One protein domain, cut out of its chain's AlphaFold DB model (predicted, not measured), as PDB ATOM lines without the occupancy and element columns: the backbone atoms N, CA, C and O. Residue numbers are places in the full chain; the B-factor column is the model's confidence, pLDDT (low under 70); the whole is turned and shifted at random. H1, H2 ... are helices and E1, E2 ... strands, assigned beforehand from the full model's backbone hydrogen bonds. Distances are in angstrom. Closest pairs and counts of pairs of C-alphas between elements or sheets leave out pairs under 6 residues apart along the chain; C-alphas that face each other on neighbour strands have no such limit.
ATOM      1  N   ASN A   2     111.122  91.423 138.199       79.00
ATOM      2  CA  ASN A   2     111.513  90.754 136.934       79.00
ATOM      3  C   ASN A   2     112.218  89.394 137.104       79.00
ATOM      4  O   ASN A   2     111.890  88.453 136.390       79.00
ATOM      5  N   ASN A   3     113.146  89.282 138.062       85.06
ATOM      6  CA  ASN A   3     113.868  88.034 138.322       85.06
ATOM      7  C   ASN A   3     112.899  86.893 138.705       85.06
ATOM      8  O   ASN A   3     112.867  85.856 138.054       85.06
ATOM      9  N   ILE A   4     111.996  87.147 139.658       86.25
ATOM     10  CA  ILE A   4     111.006  86.166 140.136       86.25
ATOM     11  C   ILE A   4     110.109  85.689 138.993       86.25
ATOM     12  O   ILE A   4     109.950  84.488 138.794       86.25
ATOM     13  N   ILE A   5     109.534  86.612 138.215       85.38
ATOM     14  CA  ILE A   5     108.553  86.206 137.205       85.38
ATOM     15  C   ILE A   5     109.192  85.371 136.097       85.38
ATOM     16  O   ILE A   5     108.501  84.546 135.513       85.38
ATOM     17  N   ASN A   6     110.487  85.525 135.813       87.81
ATOM     18  CA  ASN A   6     111.174  84.786 134.752       87.81
ATOM     19  C   ASN A   6     111.318  83.288 135.052       87.81
ATOM     20  O   ASN A   6     111.288  82.492 134.120       87.81
ATOM     21  N   HIS A   7     111.315  82.882 136.324       89.38
ATOM     22  CA  HIS A   7     111.412  81.476 136.740       89.38
ATOM     23  C   HIS A   7     110.110  80.664 136.593       89.38
ATOM     24  O   HIS A   7     109.987  79.578 137.146       89.38
ATOM     25  N   ASN A   8     109.127  81.173 135.843       83.25
ATOM     26  CA  ASN A   8     107.833  80.521 135.603       83.25
ATOM     27  C   ASN A   8     107.062  80.138 136.886       83.25
ATOM     28  O   ASN A   8     106.290  79.182 136.907       83.25
ATOM     29  N   VAL A   9     107.252  80.917 137.948       85.25
ATOM     30  CA  VAL A   9     106.519  80.787 139.212       85.25
ATOM     31  C   VAL A   9     105.329  81.747 139.254       85.25
ATOM     32  O   VAL A   9     105.299  82.759 138.551       85.25
ATOM     33  N   LYS A  10     104.338  81.433 140.095       84.31
ATOM     34  CA  LYS A  10     103.191  82.306 140.383       84.31
ATOM     35  C   LYS A  10     103.449  83.046 141.704       84.31
ATOM     36  O   LYS A  10     103.236  82.446 142.755       84.31
ATOM     37  N   PRO A  11     103.949  84.293 141.684       84.12
ATOM     38  CA  PRO A  11     104.178  85.053 142.903       84.12
ATOM     39  C   PRO A  11     102.868  85.343 143.635       84.12
ATOM     40  O   PRO A  11     101.891  85.801 143.042       84.12
ATOM     41  N   VAL A  12     102.901  85.136 144.945       87.06
ATOM     42  CA  VAL A  12     101.968  85.745 145.889       87.06
ATOM     43  C   VAL A  12     102.688  86.952 146.465       87.06
ATOM     44  O   VAL A  12     103.800  86.820 146.978       87.06
ATOM     45  N   THR A  13     102.096  88.135 146.318       84.94
ATOM     46  CA  THR A  13     102.704  89.374 146.811       84.94
ATOM     47  C   THR A  13     102.001  89.772 148.095       84.94
ATOM     48  O   THR A  13     100.785  89.939 148.102       84.94
ATOM     49  N   ILE A  14     102.772  89.926 149.166       85.81
ATOM     50  CA  ILE A  14     102.321  90.538 150.414       85.81
ATOM     51  C   ILE A  14     102.958  91.921 150.436       85.81
ATOM     52  O   ILE A  14     104.172  92.039 150.268       85.81
ATOM     53  N   GLY A  15     102.137  92.960 150.520       75.94
ATOM     54  CA  GLY A  15     102.564  94.325 150.239       75.94
ATOM     55  C   GLY A  15     102.197  95.336 151.319       75.94
ATOM     56  O   GLY A  15     101.564  94.991 152.312       75.94
ATOM     57  N   GLY A  16     102.635  96.579 151.079       82.62
ATOM     58  CA  GLY A  16     102.246  97.791 151.809       82.62
ATOM     59  C   GLY A  16     100.937  98.371 151.269       82.62
ATOM     60  O   GLY A  16      99.986  97.625 151.079       82.62
ATOM     61  N   ASP A  17     100.870  99.677 151.001       88.00
ATOM     62  CA  ASP A  17      99.653 100.272 150.432       88.00
ATOM     63  C   ASP A  17      99.292  99.687 149.043       88.00
ATOM     64  O   ASP A  17     100.105  99.028 148.375       88.00
ATOM     65  N   HIS A  18      98.057  99.931 148.593       89.88
ATOM     66  CA  HIS A  18      97.501  99.304 147.391       89.88
ATOM     67  C   HIS A  18      98.268  99.628 146.089       89.88
ATOM     68  O   HIS A  18      98.192  98.891 145.101       89.88
ATOM     69  N   PHE A  19      99.082 100.681 146.071       90.81
ATOM     70  CA  PHE A  19      99.906 101.072 144.932       90.81
ATOM     71  C   PHE A  19     100.878  99.976 144.483       90.81
ATOM     72  O   PHE A  19     101.178  99.876 143.290       90.81
ATOM     73  N   ILE A  20     101.343  99.097 145.381       91.44
ATOM     74  CA  ILE A  20     102.276  98.017 145.011       91.44
ATOM     75  C   ILE A  20     101.722  97.120 143.893       91.44
ATOM     76  O   ILE A  20     102.482  96.658 143.033       91.44
ATOM     77  N   THR A  21     100.397  96.940 143.836       90.69
ATOM     78  CA  THR A  21      99.710  96.172 142.789       90.69
ATOM     79  C   THR A  21     100.037  96.705 141.393       90.69
ATOM     80  O   THR A  21     100.236  95.924 140.460       90.69
ATOM     81  N   TYR A  22     100.190  98.020 141.237       91.75
ATOM     82  CA  TYR A  22     100.506  98.645 139.955       91.75
ATOM     83  C   TYR A  22     101.872  98.219 139.402       91.75
ATOM     84  O   TYR A  22     102.008  97.905 138.216       91.75
ATOM     85  N   LEU A  23     102.888  98.132 140.265       91.44
ATOM     86  CA  LEU A  23     104.232  97.690 139.876       91.44
ATOM     87  C   LEU A  23     104.249  96.205 139.493       91.44
ATOM     88  O   LEU A  23     104.939  95.800 138.547       91.44
ATOM     89  N   VAL A  24     103.462  95.391 140.200       91.00
ATOM     90  CA  VAL A  24     103.303  93.968 139.891       91.00
ATOM     91  C   VAL A  24     102.645  93.790 138.524       91.00
ATOM     92  O   VAL A  24     103.188  93.074 137.680       91.00
ATOM     93  N   LEU A  25     101.556  94.514 138.253       91.31
ATOM     94  CA  LEU A  25     100.882  94.507 136.954       91.31
ATOM     95  C   LEU A  25     101.808  94.958 135.817       91.31
ATOM     96  O   LEU A  25     101.877  94.285 134.789       91.31
ATOM     97  N   LYS A  26     102.592  96.030 136.014       92.19
ATOM     98  CA  LYS A  26     103.612  96.477 135.045       92.19
ATOM     99  C   LYS A  26     104.622  95.379 134.724       92.19
ATOM    100  O   LYS A  26     104.982  95.184 133.564       92.19
ATOM    101  N   THR A  27     105.076  94.650 135.738       91.38
ATOM    102  CA  THR A  27     106.038  93.556 135.554       91.38
ATOM    103  C   THR A  27     105.409  92.393 134.784       91.38
ATOM    104  O   THR A  27     106.013  91.867 133.851       91.38
ATOM    105  N   TYR A  28     104.169  92.030 135.113       90.94
ATOM    106  CA  TYR A  28     103.436  90.986 134.400       90.94
ATOM    107  C   TYR A  28     103.175  91.345 132.940       90.94
ATOM    108  O   TYR A  28     103.409  90.512 132.068       90.94
ATOM    109  N   ALA A  29     102.765  92.584 132.665       91.31
ATOM    110  CA  ALA A  29     102.514  93.039 131.304       91.31
ATOM    111  C   ALA A  29     103.779  93.007 130.434       91.31
ATOM    112  O   ALA A  29     103.694  92.710 129.245       91.31
ATOM    113  N   LYS A  30     104.963  93.243 131.019       90.56
ATOM    114  CA  LYS A  30     106.245  93.116 130.306       90.56
ATOM    115  C   LYS A  30     106.551  91.681 129.871       90.56
ATOM    116  O   LYS A  30     107.109  91.500 128.796       90.56
ATOM    117  N   LYS A  31     106.207  90.671 130.679       88.06
ATOM    118  CA  LYS A  31     106.486  89.259 130.353       88.06
ATOM    119  C   LYS A  31     105.388  88.594 129.529       88.06
ATOM    120  O   LYS A  31     105.693  87.831 128.620       88.06
ATOM    121  N   TYR A  32     104.128  88.826 129.884       88.12
ATOM    122  CA  TYR A  32     102.979  88.103 129.329       88.12
ATOM    123  C   TYR A  32     102.177  88.918 128.307       88.12
ATOM    124  O   TYR A  32     101.269  88.380 127.678       88.12
ATOM    125  N   GLY A  33     102.528  90.192 128.116       89.56
ATOM    126  CA  GLY A  33     101.816  91.117 127.244       89.56
ATOM    127  C   GLY A  33     100.759  91.947 127.978       89.56
ATOM    128  O   GLY A  33     100.358  91.659 129.105       89.56
ATOM    129  N   LYS A  34     100.331  93.018 127.307       91.25
ATOM    130  CA  LYS A  34      99.267  93.932 127.742       91.25
ATOM    131  C   LYS A  34      97.878  93.273 127.678       91.25
ATOM    132  O   LYS A  34      97.713  92.227 127.055       91.25
ATOM    133  N   GLY A  35      96.879  93.910 128.291       89.44
ATOM    134  CA  GLY A  35      95.501  93.407 128.327       89.44
ATOM    135  C   GLY A  35      95.289  92.295 129.355       89.44
ATOM    136  O   GLY A  35      94.647  91.286 129.069       89.44
ATOM    137  N   LEU A  36      95.864  92.458 130.546       88.19
ATOM    138  CA  LEU A  36      95.665  91.545 131.666       88.19
ATOM    139  C   LEU A  36      94.218  91.637 132.168       88.19
ATOM    140  O   LEU A  36      93.671  92.729 132.328       88.19
ATOM    141  N   SER A  37      93.610  90.488 132.464       87.94
ATOM    142  CA  SER A  37      92.345  90.431 133.200       87.94
ATOM    143  C   SER A  37      92.608  90.617 134.695       87.94
ATOM    144  O   SER A  37      93.569  90.063 135.229       87.94
ATOM    145  N   LEU A  38      91.738  91.366 135.371       84.31
ATOM    146  CA  LEU A  38      91.865  91.680 136.795       84.31
ATOM    147  C   LEU A  38      90.609  91.230 137.545       84.31
ATOM    148  O   LEU A  38      89.494  91.576 137.156       84.31
ATOM    149  N   ILE A  39      90.806  90.503 138.643       86.25
ATOM    150  CA  ILE A  39      89.789  90.311 139.677       86.25
ATOM    151  C   ILE A  39      90.275  91.085 140.896       86.25
ATOM    152  O   ILE A  39      91.342  90.786 141.425       86.25
ATOM    153  N   HIS A  40      89.520  92.099 141.298       86.00
ATOM    154  CA  HIS A  40      89.887  93.019 142.370       86.00
ATOM    155  C   HIS A  40      88.832  92.950 143.469       86.00
ATOM    156  O   HIS A  40      87.644  93.122 143.197       86.00
ATOM    157  N   PHE A  41      89.278  92.651 144.686       86.25
ATOM    158  CA  PHE A  41      88.447  92.618 145.882       86.25
ATOM    159  C   PHE A  41      88.911  93.737 146.801       86.25
ATOM    160  O   PHE A  41      89.999  93.648 147.360       86.25
ATOM    161  N   ASP A  42      88.109  94.785 146.924       83.38
ATOM    162  CA  ASP A  42      88.412  95.937 147.771       83.38
ATOM    163  C   ASP A  42      87.121  96.716 148.037       83.38
ATOM    164  O   ASP A  42      86.178  96.646 147.251       83.38
ATOM    165  N   ALA A  43      87.050  97.459 149.136       82.06
ATOM    166  CA  ALA A  43      85.968  98.402 149.366       82.06
ATOM    167  C   ALA A  43      85.974  99.557 148.345       82.06
ATOM    168  O   ALA A  43      84.897 100.064 148.010       82.06
ATOM    169  N   HIS A  44      87.148  99.950 147.852       83.88
ATOM    170  CA  HIS A  44      87.361 101.056 146.925       83.88
ATOM    171  C   HIS A  44      87.626 100.556 145.500       83.88
ATOM    172  O   HIS A  44      88.050  99.428 145.281       83.88
ATOM    173  N   TYR A  45      87.333 101.379 144.489       81.62
ATOM    174  CA  TYR A  45      87.592 100.999 143.094       81.62
ATOM    175  C   TYR A  45      89.027 101.285 142.650       81.62
ATOM    176  O   TYR A  45      89.490 100.653 141.706       81.62
ATOM    177  N   ASP A  46      89.679 102.259 143.289       87.75
ATOM    178  CA  ASP A  46      91.020 102.773 142.986       87.75
ATOM    179  C   ASP A  46      91.242 103.160 141.507       87.75
ATOM    180  O   ASP A  46      92.307 102.982 140.909       87.75
ATOM    181  N   THR A  47      90.185 103.704 140.896       85.56
ATOM    182  CA  THR A  47      90.142 104.173 139.503       85.56
ATOM    183  C   THR A  47      89.919 105.680 139.392       85.56
ATOM    184  O   THR A  47      89.333 106.139 138.409       85.56
ATOM    185  N   TRP A  48      90.296 106.473 140.395       84.94
ATOM    186  CA  TRP A  48      90.106 107.920 140.314       84.94
ATOM    187  C   TRP A  48      90.901 108.518 139.151       84.94
ATOM    188  O   TRP A  48      91.999 108.070 138.804       84.94
ATOM    189  N   ASN A  49      90.308 109.525 138.513       81.19
ATOM    190  CA  ASN A  49      90.959 110.274 137.454       81.19
ATOM    191  C   ASN A  49      91.628 111.500 138.063       81.19
ATOM    192  O   ASN A  49      90.952 112.487 138.341       81.19
ATOM    193  N   ASP A  50      92.938 111.427 138.293       70.88
ATOM    194  CA  ASP A  50      93.709 112.606 138.672       70.88
ATOM    195  C   ASP A  50      94.236 113.290 137.407       70.88
ATOM    196  O   ASP A  50      95.130 112.796 136.715       70.88
ATOM    197  N   SER A  51      93.661 114.451 137.104       61.09
ATOM    198  CA  SER A  51      94.023 115.306 135.976       61.09
ATOM    199  C   SER A  51      95.446 115.870 136.068       61.09
ATOM    200  O   SER A  51      95.934 116.434 135.091       61.09
ATOM    201  N   LYS A  52      96.140 115.700 137.203       70.75
ATOM    202  CA  LYS A  52      97.518 116.173 137.417       70.75
ATOM    203  C   LYS A  52      98.596 115.110 137.181       70.75
ATOM    204  O   LYS A  52      99.761 115.363 137.470       70.75
ATOM    205  N   GLY A  53      98.236 113.925 136.681       72.94
ATOM    206  CA  GLY A  53      99.205 112.861 136.378       72.94
ATOM    207  C   GLY A  53      99.827 112.202 137.614       72.94
ATOM    208  O   GLY A  53     100.789 111.444 137.490       72.94
ATOM    209  N   LYS A  54      99.284 112.467 138.807       84.50
ATOM    210  CA  LYS A  54      99.670 111.766 140.030       84.50
ATOM    211  C   LYS A  54      99.265 110.298 139.907       84.50
ATOM    212  O   LYS A  54      98.169 109.983 139.439       84.50
ATOM    213  N   VAL A  55     100.152 109.415 140.347       87.50
ATOM    214  CA  VAL A  55      99.871 107.985 140.458       87.50
ATOM    215  C   VAL A  55     100.032 107.594 141.921       87.50
ATOM    216  O   VAL A  55     101.114 107.727 142.487       87.50
ATOM    217  N   ASP A  56      98.941 107.151 142.530       89.81
ATOM    218  CA  ASP A  56      98.840 106.738 143.929       89.81
ATOM    219  C   ASP A  56      97.880 105.544 144.088       89.81
ATOM    220  O   ASP A  56      97.366 105.005 143.105       89.81
ATOM    221  N   HIS A  57      97.653 105.121 145.333       89.56
ATOM    222  CA  HIS A  57      96.828 103.961 145.676       89.56
ATOM    223  C   HIS A  57      95.339 104.088 145.312       89.56
ATOM    224  O   HIS A  57      94.638 103.089 145.400       89.56
ATOM    225  N   GLY A  58      94.850 105.277 144.931       87.62
ATOM    226  CA  GLY A  58      93.458 105.506 144.522       87.62
ATOM    227  C   GLY A  58      93.281 105.736 143.017       87.62
ATOM    228  O   GLY A  58      92.155 105.786 142.520       87.62
ATOM    229  N   THR A  59      94.379 105.896 142.277       89.81
ATOM    230  CA  THR A  59      94.385 106.279 140.851       89.81
ATOM    231  C   THR A  59      95.025 105.223 139.949       89.81
ATOM    232  O   THR A  59      94.815 105.223 138.732       89.81
ATOM    233  N   MET A  60      95.810 104.302 140.508       91.69
ATOM    234  CA  MET A  60      96.672 103.398 139.748       91.69
ATOM    235  C   MET A  60      95.944 102.483 138.758       91.69
ATOM    236  O   MET A  60      96.503 102.197 137.695       91.69
ATOM    237  N   PHE A  61      94.711 102.034 139.032       90.50
ATOM    238  CA  PHE A  61      93.994 101.198 138.060       90.50
ATOM    239  C   PHE A  61      93.497 101.992 136.858       90.50
ATOM    240  O   PHE A  61      93.464 101.447 135.754       90.50
ATOM    241  N   ASN A  62      93.164 103.274 137.030       90.00
ATOM    242  CA  ASN A  62      92.836 104.139 135.900       90.00
ATOM    243  C   ASN A  62      94.056 104.293 134.979       90.00
ATOM    244  O   ASN A  62      93.960 104.035 133.779       90.00
ATOM    245  N   HIS A  63      95.234 104.564 135.549       91.38
ATOM    246  CA  HIS A  63      96.496 104.593 134.799       91.38
ATOM    247  C   HIS A  63      96.804 103.254 134.119       91.38
ATOM    248  O   HIS A  63      97.182 103.220 132.952       91.38
ATOM    249  N   ALA A  64      96.596 102.127 134.802       91.00
ATOM    250  CA  ALA A  64      96.829 100.805 134.221       91.00
ATOM    251  C   ALA A  64      95.897 100.491 133.036       91.00
ATOM    252  O   ALA A  64      96.313  99.821 132.090       91.00
ATOM    253  N   VAL A  65      94.653 100.976 133.059       90.81
ATOM    254  CA  VAL A  65      93.730 100.869 131.918       90.81
ATOM    255  C   VAL A  65      94.175 101.786 130.777       90.81
ATOM    256  O   VAL A  65      94.235 101.334 129.636       90.81
ATOM    257  N   GLN A  66      94.551 103.035 131.068       90.50
ATOM    258  CA  GLN A  66      95.038 103.987 130.059       90.50
ATOM    259  C   GLN A  66      96.325 103.502 129.372       90.50
ATOM    260  O   GLN A  66      96.472 103.614 128.159       90.50
ATOM    261  N   GLU A  67      97.236 102.879 130.123       92.19
ATOM    262  CA  GLU A  67      98.456 102.268 129.583       92.19
ATOM    263  C   GLU A  67      98.190 100.946 128.827       92.19
ATOM    264  O   GLU A  67      99.111 100.366 128.234       92.19
ATOM    265  N   GLY A  68      96.951 100.442 128.847       90.88
ATOM    266  CA  GLY A  68      96.545  99.163 128.260       90.88
ATOM    267  C   GLY A  68      97.070  97.938 129.013       90.88
ATOM    268  O   GLY A  68      97.032  96.827 128.491       90.88
ATOM    269  N   ILE A  69      97.600  98.111 130.226       92.62
ATOM    270  CA  ILE A  69      98.070  97.008 131.074       92.62
ATOM    271  C   ILE A  69      96.894  96.119 131.461       92.62
ATOM    272  O   ILE A  69      97.017  94.899 131.390       92.62
ATOM    273  N   ILE A  70      95.765  96.727 131.828       89.25
ATOM    274  CA  ILE A  70      94.530  96.026 132.177       89.25
ATOM    275  C   ILE A  70      93.541  96.165 131.031       89.25
ATOM    276  O   ILE A  70      93.331  97.262 130.516       89.25
ATOM    277  N   ASP A  71      92.906  95.059 130.658       87.31
ATOM    278  CA  ASP A  71      91.778  95.100 129.738       87.31
ATOM    279  C   ASP A  71      90.496  95.488 130.502       87.31
ATOM    280  O   ASP A  71      90.011  94.712 131.334       87.31
ATOM    281  N   PRO A  72      89.899  96.663 130.225       81.75
ATOM    282  CA  PRO A  72      88.689  97.097 130.910       81.75
ATOM    283  C   PRO A  72      87.495  96.170 130.643       81.75
ATOM    284  O   PRO A  72      86.578  96.132 131.457       81.75
ATOM    285  N   LYS A  73      87.493  95.395 129.549       81.44
ATOM    286  CA  LYS A  73      86.405  94.458 129.214       81.44
ATOM    287  C   LYS A  73      86.487  93.126 129.960       81.44
ATOM    288  O   LYS A  73      85.534  92.350 129.900       81.44
ATOM    289  N   SER A  74      87.608  92.831 130.616       78.69
ATOM    290  CA  SER A  74      87.807  91.599 131.390       78.69
ATOM    291  C   SER A  74      88.201  91.858 132.847       78.69
ATOM    292  O   SER A  74      88.670  90.955 133.543       78.69
ATOM    293  N   ARG A  75      87.953  93.080 133.330       74.94
ATOM    294  CA  ARG A  75      88.103  93.473 134.732       74.94
ATOM    295  C   ARG A  75      86.802  93.252 135.504       74.94
ATOM    296  O   ARG A  75      85.720  93.603 135.034       74.94
ATOM    297  N   ARG A  76      86.910  92.715 136.719       78.62
ATOM    298  CA  ARG A  76      85.810  92.649 137.690       78.62
ATOM    299  C   ARG A  76      86.260  93.214 139.024       78.62
ATOM    300  O   ARG A  76      87.240  92.725 139.583       78.62
ATOM    301  N   ASN A  77      85.502  94.180 139.533       75.50
ATOM    302  CA  ASN A  77      85.673  94.676 140.889       75.50
ATOM    303  C   ASN A  77      84.518  94.165 141.742       75.50
ATOM    304  O   ASN A  77      83.344  94.395 141.439       75.50
ATOM    305  N   VAL A  78      84.877  93.455 142.798       75.31
ATOM    306  CA  VAL A  78      83.959  92.908 143.784       75.31
ATOM    307  C   VAL A  78      84.191  93.690 145.069       75.31
ATOM    308  O   VAL A  78      85.113  93.389 145.823       75.31
ATOM    309  N   SER A  79      83.377  94.722 145.291       66.50
ATOM    310  CA  SER A  79      83.395  95.497 146.531       66.50
ATOM    311  C   SER A  79      82.266  95.062 147.455       66.50
ATOM    312  O   SER A  79      81.188  94.663 147.016       66.50
ATOM    313  N   ILE A  80      82.522  95.174 148.758       59.50
ATOM    314  CA  ILE A  80      81.539  94.948 149.825       59.50
ATOM    315  C   ILE A  80      80.432  96.017 149.761       59.50
ATOM    316  O   ILE A  80      79.318  95.790 150.220       59.50
ATOM    317  N   ARG A  81      80.728  97.189 149.175       58.81
ATOM    318  CA  ARG A  81      79.797  98.322 149.101       58.81
ATOM    319  C   ARG A  81      79.040  98.413 147.779       58.81
ATOM    320  O   ARG A  81      77.940  98.943 147.786       58.81
ATOM    321  N   ASN A  82      79.610  97.951 146.665       47.12
ATOM    322  CA  ASN A  82      78.980  97.996 145.341       47.12
ATOM    323  C   ASN A  82      79.626  96.987 144.381       47.12
ATOM    324  O   ASN A  82      80.833  96.769 144.409       47.12
ATOM    325  N   VAL A  83      78.847  96.403 143.474       53.06
ATOM    326  CA  VAL A  83      79.380  95.475 142.470       53.06
ATOM    327  C   VAL A  83      79.427  96.168 141.112       53.06
ATOM    328  O   VAL A  83      78.397  96.612 140.610       53.06
ATOM    329  N   MET A  84      80.614  96.250 140.501       51.78
ATOM    330  CA  MET A  84      80.792  96.855 139.178       51.78
ATOM    331  C   MET A  84      81.414  95.853 138.204       51.78
ATOM    332  O   MET A  84      82.553  95.407 138.368       51.78
ATOM    333  N   PHE A  85      80.657  95.532 137.153       51.75
ATOM    334  CA  PHE A  85      81.075  94.639 136.077       51.75
ATOM    335  C   PHE A  85      81.191  95.404 134.759       51.75
ATOM    336  O   PHE A  85      80.239  96.040 134.318       51.75
ATOM    337  N   THR A  86      82.324  95.267 134.078       46.72
ATOM    338  CA  THR A  86      82.471  95.650 132.671       46.72
ATOM    339  C   THR A  86      82.889  94.398 131.906       46.72
ATOM    340  O   THR A  86      84.049  94.002 131.941       46.72
TER     341      THR A  86
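AT A GLANCE: This is residues 2 to 86 of the 105 residues of an uncharacterized protein of Thalassotalea sp. 42_200_T64 (UniProt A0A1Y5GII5). Two helices, H2 and H3, lie partly side by side between a small helix, H1, at one end and a small three-stranded sheet at the other, with much of the rest made of loop. The long unnamed stretch of residues 42 to 59 leaves the sheet, loops out through Ser 51 and comes back to H3. The printed part has 85 residues, with three named helices and three named strands in the order H1 H2 E1 H3 E2 E3; the sheet is mixed, in the order E1 E2 E3. The class is mixed, helices and strands, with 25 residues in helices and 9 in strands, under half of those printed. The whole is compact, with a radius of gyration of the C-alphas of 13.0 A, and spans 37 by 29 by 27 A.

HOW THE PARTS SIT: Start at H1, residues 2 to 6, which touches H2, residues 20 to 32; the closest C-alphas are those of Asn 2 and Thr 27, 6.3 A apart, and H2 touches it with residues 27 to 31 alone. With residues 22 to 25 alone, H2 touches H3, residues 60 to 66; the closest C-alphas are those of Tyr 22 and Met 60, 6.1 A apart. H2 and H3 run the same way at a shallow tilt of 34.8 degrees, only just short of steep. In H1, H2 and H3, every O i to N i+4 pair is within hydrogen-bond range. Look next at E1, residues 39 to 41, and E2, residues 76 to 78, parallel neighbours at 18 degrees; N 40 and O 76, 2.9 A apart, are within hydrogen-bond range. E1, H3 and E2 form a strand-helix-strand unit, two parallel neighbour strands with a helix between them in the chain, and its crossover is right-handed. E2 and E3, residues 83 to 85, form an antiparallel hairpin at 175 degrees, with N 77 and O 84 within hydrogen-bond range at 3.4 A. E1 and E3 are the edge strands. H1, H2 and H3 are not on the sheet.

IN THESE COORDINATES: Find C-alpha 2 at (111.513, 90.754, 136.934), where H1 begins. H2 begins at C-alpha 20, at (102.276, 98.017, 145.011), and measures 18.6 A from first to last C-alpha; H3 measures 9.8 A. E1, E2 and E3 have three residues each, and E3 ends at C-alpha 85, at (81.075, 94.639, 136.077).

THE WHOLE: The two C-alphas farthest apart are those of His 7 and Ser 51, at 38.0 A. The printed part has no cut. The links from H1 to H2 and from E1 to H3 are long, with 13 and 18 residues; the link from E2 to E3 is tight. The mean pLDDT of the printed part is 82.9, and it is under 70 at residue 51 and residues 79 to 86.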